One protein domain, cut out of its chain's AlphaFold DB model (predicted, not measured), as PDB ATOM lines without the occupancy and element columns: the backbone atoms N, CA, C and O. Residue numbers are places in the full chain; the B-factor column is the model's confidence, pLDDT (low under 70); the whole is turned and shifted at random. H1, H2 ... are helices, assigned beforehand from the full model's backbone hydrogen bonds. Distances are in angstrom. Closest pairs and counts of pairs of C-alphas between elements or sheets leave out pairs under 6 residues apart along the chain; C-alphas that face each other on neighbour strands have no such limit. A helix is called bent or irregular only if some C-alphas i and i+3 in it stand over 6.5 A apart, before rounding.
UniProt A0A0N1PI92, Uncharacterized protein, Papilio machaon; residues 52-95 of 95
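This is residues 52 to 95 of the 95 residues of an uncharacterized protein of Papilio machaon (UniProt A0A0N1PI92). The backbone makes a loose, open horseshoe: the long, kinked helix H1 forms one arm, the short helix H2 lies at the turn, and a tail with no named element, residues 78 to 95, sweeps back as the other arm. The middle is empty, and residues 80 to 95 stand free of the rest. The printed part has 44 residues with two named helices, H1 then H2 along the chain, and no named strand; its class is all helix. It is loose, with a radius of gyration of the C-alphas of 13.2 A, and flat, spanning 33 by 27 by 13 A.

H1, residues 53 to 70, has a kink of 90 degrees near residue 64. It is irregular, with C-alphas 65 and 68 lying 9.6 A apart. H2, residues 74 to 77, follows after a tight link of 3 residues. H1 and H2 only just touch, with 3 pairs of C-alphas within 8 A, and they touch only at the corner by their link. Their closest C-alphas, those of Lys 69 and Gly 75, are 6.5 A apart, and H1 touches H2 with residues 68 to 69 alone. In H1, 11 of 14 O i to N i+4 pairs are within hydrogen-bond range; H2 is too short for such a pair, and its one O i to N i+3 pair is within range.

H1 begins at C-alpha 53, (124.359, 73.665, 122.554), and measures 19.9 A to C-alpha 70, (133.486, 90.942, 118.569). H2 measures 5.2 A and ends at C-alpha 77, (122.415, 98.143, 119.698).

The two C-alphas farthest apart, those of Ser 72 and Asn 94, are 33.2 A apart. The printed part has no cut. The model's mean pLDDT over the printed part is 91.5, and residue 95, the chain's last, is under 70.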
ATOM      1  N   ILE A  52     121.258  74.659 119.760       93.81
ATOM      2  CA  ILE A  52     122.201  75.737 120.090       93.81
ATOM      3  C   ILE A  52     123.283  75.359 121.123       93.81
ATOM      4  O   ILE A  52     124.020  76.229 121.608       93.81
ATOM      5  N   LYS A  53     123.382  74.092 121.545       93.06
ATOM      6  CA  LYS A  53     124.359  73.665 122.554       93.06
ATOM      7  C   LYS A  53     125.795  73.933 122.111       93.06
ATOM      8  O   LYS A  53     126.576  74.469 122.895       93.06
ATOM      9  N   GLU A  54     126.157  73.589 120.878       89.62
ATOM     10  CA  GLU A  54     127.514  73.843 120.371       89.62
ATOM     11  C   GLU A  54     127.750  75.335 120.091       89.62
ATOM     12  O   GLU A  54     128.830  75.863 120.383       89.62
ATOM     13  N   ASP A  55     126.724  76.031 119.608       93.06
ATOM     14  CA  ASP A  55     126.718  77.469 119.347       93.06
ATOM     15  C   ASP A  55     127.026  78.271 120.603       93.06
ATOM     16  O   ASP A  55     127.886  79.154 120.584       93.06
ATOM     17  N   SER A  56     126.368  77.934 121.714       94.69
ATOM     18  CA  SER A  56     126.548  78.625 122.992       94.69
ATOM     19  C   SER A  56     127.974  78.472 123.536       94.69
ATOM     20  O   SER A  56     128.565  79.455 123.984       94.69
ATOM     21  N   LEU A  57     128.579  77.285 123.411       93.69
ATOM     22  CA  LEU A  57     129.972  77.036 123.803       93.69
ATOM     23  C   LEU A  57     130.955  77.831 122.934       93.69
ATOM     24  O   LEU A  57     131.939  78.385 123.429       93.69
ATOM     25  N   CYS A  58     130.690  77.906 121.629       92.12
ATOM     26  CA  CYS A  58     131.490  78.707 120.710       92.12
ATOM     27  C   CYS A  58     131.377  80.205 121.037       92.12
ATOM     28  O   CYS A  58     132.393  80.896 121.134       92.12
ATOM     29  N   ALA A  59     130.159  80.697 121.279       94.94
ATOM     30  CA  ALA A  59     129.906  82.079 121.668       94.94
ATOM     31  C   ALA A  59     130.590  82.437 122.996       94.94
ATOM     32  O   ALA A  59     131.196  83.504 123.094       94.94
ATOM     33  N   GLN A  60     130.569  81.535 123.982       97.12
ATOM     34  CA  GLN A  60     131.296  81.707 125.241       97.12
ATOM     35  C   GLN A  60     132.802  81.838 125.003       97.12
ATOM     36  O   GLN A  60     133.418  82.782 125.481       97.12
ATOM     37  N   LYS A  61     133.389  80.964 124.180       95.00
ATOM     38  CA  LYS A  61     134.817  81.041 123.850       95.00
ATOM     39  C   LYS A  61     135.192  82.359 123.164       95.00
ATOM     40  O   LYS A  61     136.231  82.936 123.474       95.00
ATOM     41  N   VAL A  62     134.358  82.848 122.244       95.81
ATOM     42  CA  VAL A  62     134.553  84.160 121.605       95.81
ATOM     43  C   VAL A  62     134.479  85.280 122.640       95.81
ATOM     44  O   VAL A  62     135.297  86.197 122.610       95.81
ATOM     45  N   PHE A  63     133.531  85.202 123.575       96.75
ATOM     46  CA  PHE A  63     133.416  86.166 124.664       96.75
ATOM     47  C   PHE A  63     134.643  86.142 125.587       96.75
ATOM     48  O   PHE A  63     135.158  87.202 125.926       96.75
ATOM     49  N   ASP A  64     135.168  84.970 125.927       97.56
ATOM     50  CA  ASP A  64     136.358  84.859 126.776       97.56
ATOM     51  C   ASP A  64     137.608  85.450 126.100       97.56
ATOM     52  O   ASP A  64     138.487  85.992 126.769       97.56
ATOM     53  N   GLN A  65     137.694  85.367 124.768       96.56
ATOM     54  CA  GLN A  65     138.840  85.854 123.992       96.56
ATOM     55  C   GLN A  65     138.740  87.339 123.632       96.56
ATOM     56  O   GLN A  65     139.708  88.086 123.762       96.56
ATOM     57  N   GLU A  66     137.574  87.774 123.163       97.25
ATOM     58  CA  GLU A  66     137.371  89.103 122.585       97.25
ATOM     59  C   GLU A  66     136.322  89.928 123.333       97.25
ATOM     60  O   GLU A  66     136.238  91.142 123.154       97.25
ATOM     61  N   GLY A  67     135.504  89.313 124.177       96.12
ATOM     62  CA  GLY A  67     134.355  89.957 124.798       96.12
ATOM     63  C   GLY A  67     133.299  90.392 123.779       96.12
ATOM     64  O   GLY A  67     133.360  90.105 122.581       96.12
ATOM     65  N   PHE A  68     132.310  91.159 124.244       94.69
ATOM     66  CA  PHE A  68     131.172  91.537 123.402       94.69
ATOM     67  C   PHE A  68     131.509  92.436 122.194       94.69
ATOM     68  O   PHE A  68     130.702  92.545 121.269       94.69
ATOM     69  N   LYS A  69     132.696  93.063 122.150       94.00
ATOM     70  CA  LYS A  69     133.129  93.901 121.010       94.00
ATOM     71  C   LYS A  69     133.248  93.116 119.698       94.00
ATOM     72  O   LYS A  69     133.175  93.735 118.639       94.00
ATOM     73  N   TYR A  70     133.412  91.791 119.759       96.31
ATOM     74  CA  TYR A  70     133.486  90.942 118.569       96.31
ATOM     75  C   TYR A  70     132.200  91.007 117.734       96.31
ATOM     76  O   TYR A  70     132.232  91.068 116.504       96.31
ATOM     77  N   TRP A  71     131.044  91.083 118.396       95.69
ATOM     78  CA  TRP A  71     129.760  91.246 117.727       95.69
ATOM     79  C   TRP A  71     129.558  92.715 117.351       95.69
ATOM     80  O   TRP A  71     129.082  93.518 118.149       95.69
ATOM     81  N   SER A  72     129.877  93.083 116.109       94.81
ATOM     82  CA  SER A  72     129.840  94.478 115.621       94.81
ATOM     83  C   SER A  72     128.532  95.233 115.918       94.81
ATOM     84  O   SER A  72     128.536  96.436 116.184       94.81
ATOM     85  N   LYS A  73     127.392  94.531 115.916       95.00
ATOM     86  CA  LYS A  73     126.083  95.112 116.243       95.00
ATOM     87  C   LYS A  73     125.890  95.373 117.736       95.00
ATOM     88  O   LYS A  73     125.157  96.298 118.072       95.00
ATOM     89  N   TRP A  74     126.574  94.648 118.619       95.06
ATOM     90  CA  TRP A  74     126.479  94.842 120.068       95.06
ATOM     91  C   TRP A  74     126.846  96.270 120.473       95.06
ATOM     92  O   TRP A  74     126.115  96.905 121.230       95.06
ATOM     93  N   GLY A  75     127.920  96.825 119.902       93.69
ATOM     94  CA  GLY A  75     128.366  98.183 120.226       93.69
ATOM     95  C   GLY A  75     127.340  99.274 119.900       93.69
ATOM     96  O   GLY A  75     127.289 100.280 120.595       93.69
ATOM     97  N   THR A  76     126.506  99.070 118.875       93.56
ATOM     98  CA  THR A  76     125.507 100.062 118.429       93.56
ATOM     99  C   THR A  76     124.102  99.798 118.960       93.56
ATOM    100  O   THR A  76     123.299 100.724 119.013       93.56
ATOM    101  N   ARG A  77     123.782  98.553 119.334       93.19
ATOM    102  CA  ARG A  77     122.415  98.143 119.698       93.19
ATOM    103  C   ARG A  77     122.251  97.656 121.130       93.19
ATOM    104  O   ARG A  77     121.120  97.548 121.582       93.19
ATOM    105  N   CYS A  78     123.339  97.355 121.832       93.88
ATOM    106  CA  CYS A  78     123.275  96.713 123.144       93.88
ATOM    107  C   CYS A  78     124.122  97.442 124.190       93.88
ATOM    108  O   CYS A  78     123.669  97.651 125.312       93.88
ATOM    109  N   LYS A  79     125.349  97.855 123.846       95.00
ATOM    110  CA  LYS A  79     126.259  98.507 124.795       95.00
ATOM    111  C   LYS A  79     125.656  99.820 125.313       95.00
ATOM    112  O   LYS A  79     125.435 100.743 124.537       95.00
ATOM    113  N   GLY A  80     125.439  99.904 126.626       93.81
ATOM    114  CA  GLY A  80     124.895 101.096 127.290       93.81
ATOM    115  C   GLY A  80     123.398 101.333 127.065       93.81
ATOM    116  O   GLY A  80     122.898 102.381 127.459       93.81
ATOM    117  N   GLN A  81     122.692 100.389 126.438       92.44
ATOM    118  CA  GLN A  81     121.240 100.431 126.269       92.44
ATOM    119  C   GLN A  81     120.549  99.713 127.430       92.44
ATOM    120  O   GLN A  81     121.108  98.780 128.010       92.44
ATOM    121  N   THR A  82     119.312 100.102 127.736       92.75
ATOM    122  CA  THR A  82     118.447  99.319 128.627       92.75
ATOM    123  C   THR A  82     118.073  98.020 127.921       92.75
ATOM    124  O   THR A  82     117.410  98.041 126.884       92.75
ATOM    125  N   LEU A  83     118.532  96.889 128.455       90.25
ATOM    126  CA  LEU A  83     118.250  95.573 127.893       90.25
ATOM    127  C   LEU A  83     116.879  95.059 128.365       90.25
ATOM    128  O   LEU A  83     116.419  95.463 129.435       90.25
ATOM    129  N   PRO A  84     116.215  94.189 127.581       90.00
ATOM    130  CA  PRO A  84     114.975  93.552 128.001       90.00
ATOM    131  C   PRO A  84     115.154  92.766 129.297       90.00
ATOM    132  O   PRO A  84     116.167  92.100 129.503       90.00
ATOM    133  N   ASP A  85     114.133  92.834 130.138       89.81
ATOM    134  CA  ASP A  85     114.053  92.068 131.370       89.81
ATOM    135  C   ASP A  85     113.617  90.628 131.063       89.81
ATOM    136  O   ASP A  85     112.488  90.392 130.621       89.81
ATOM    137  N   VAL A  86     114.538  89.684 131.265       89.44
ATOM    138  CA  VAL A  86     114.331  88.254 130.994       89.44
ATOM    139  C   VAL A  86     113.524  87.555 132.086       89.44
ATOM    140  O   VAL A  86     113.010  86.467 131.848       89.44
ATOM    141  N   GLU A  87     113.330  88.184 133.249       88.56
ATOM    142  CA  GLU A  87     112.571  87.586 134.355       88.56
ATOM    143  C   GLU A  87     111.079  87.426 134.024       88.56
ATOM    144  O   GLU A  87     110.362  86.636 134.635       88.56
ATOM    145  N   LYS A  88     110.605  88.158 133.010       87.62
ATOM    146  CA  LYS A  88     109.224  88.102 132.512       87.62
ATOM    147  C   LYS A  88     108.976  86.961 131.527       87.62
ATOM    148  O   LYS A  88     107.843  86.789 131.077       87.62
ATOM    149  N   CYS A  89     110.006  86.207 131.152       89.06
ATOM    150  CA  CYS A  89     109.852  85.068 130.258       89.06
ATOM    151  C   CYS A  89     109.129  83.913 130.986       89.06
ATOM    152  O   CYS A  89     109.503  83.576 132.107       89.06
ATOM    153  N   PRO A  90     108.129  83.253 130.368       86.38
ATOM    154  CA  PRO A  90     107.399  82.143 130.998       86.38
ATOM    155  C   PRO A  90     108.297  80.981 131.441       86.38
ATOM    156  O   PRO A  90     108.030  80.313 132.437       86.38
ATOM    157  N   GLU A  91     109.373  80.751 130.694       85.31
ATOM    158  CA  GLU A  91     110.378  79.718 130.956       85.31
ATOM    159  C   GLU A  91     111.227  80.046 132.190       85.31
ATOM    160  O   GLU A  91     111.621  79.140 132.916       85.31
ATOM    161  N   TRP A  92     111.443  81.334 132.474       80.25
ATOM    162  CA  TRP A  92     112.214  81.795 133.631       80.25
ATOM    163  C   TRP A  92     111.531  81.470 134.959       80.25
ATOM    164  O   TRP A  92     112.187  81.150 135.942       80.25
ATOM    165  N   LEU A  93     110.199  81.509 134.985       78.44
ATOM    166  CA  LEU A  93     109.406  81.252 136.188       78.44
ATOM    167  C   LEU A  93     109.382  79.773 136.606       78.44
ATOM    168  O   LEU A  93     108.928  79.466 137.705       78.44
ATOM    169  N   ASN A  94     109.826  78.869 135.728       75.94
ATOM    170  CA  ASN A  94     109.819  77.419 135.944       75.94
ATOM    171  C   ASN A  94     111.238  76.820 136.032       75.94
ATOM    172  O   ASN A  94     111.375  75.596 135.961       75.94
ATOM    173  N   LEU A  95     112.264  77.674 136.144       64.44
ATOM    174  CA  LEU A  95     113.667  77.302 136.369       64.44
ATOM    175  C   LEU A  95     113.999  77.153 137.859       64.44
ATOM    176  O   LEU A  95     113.413  77.887 138.687       64.44
TER     177      LEU A  95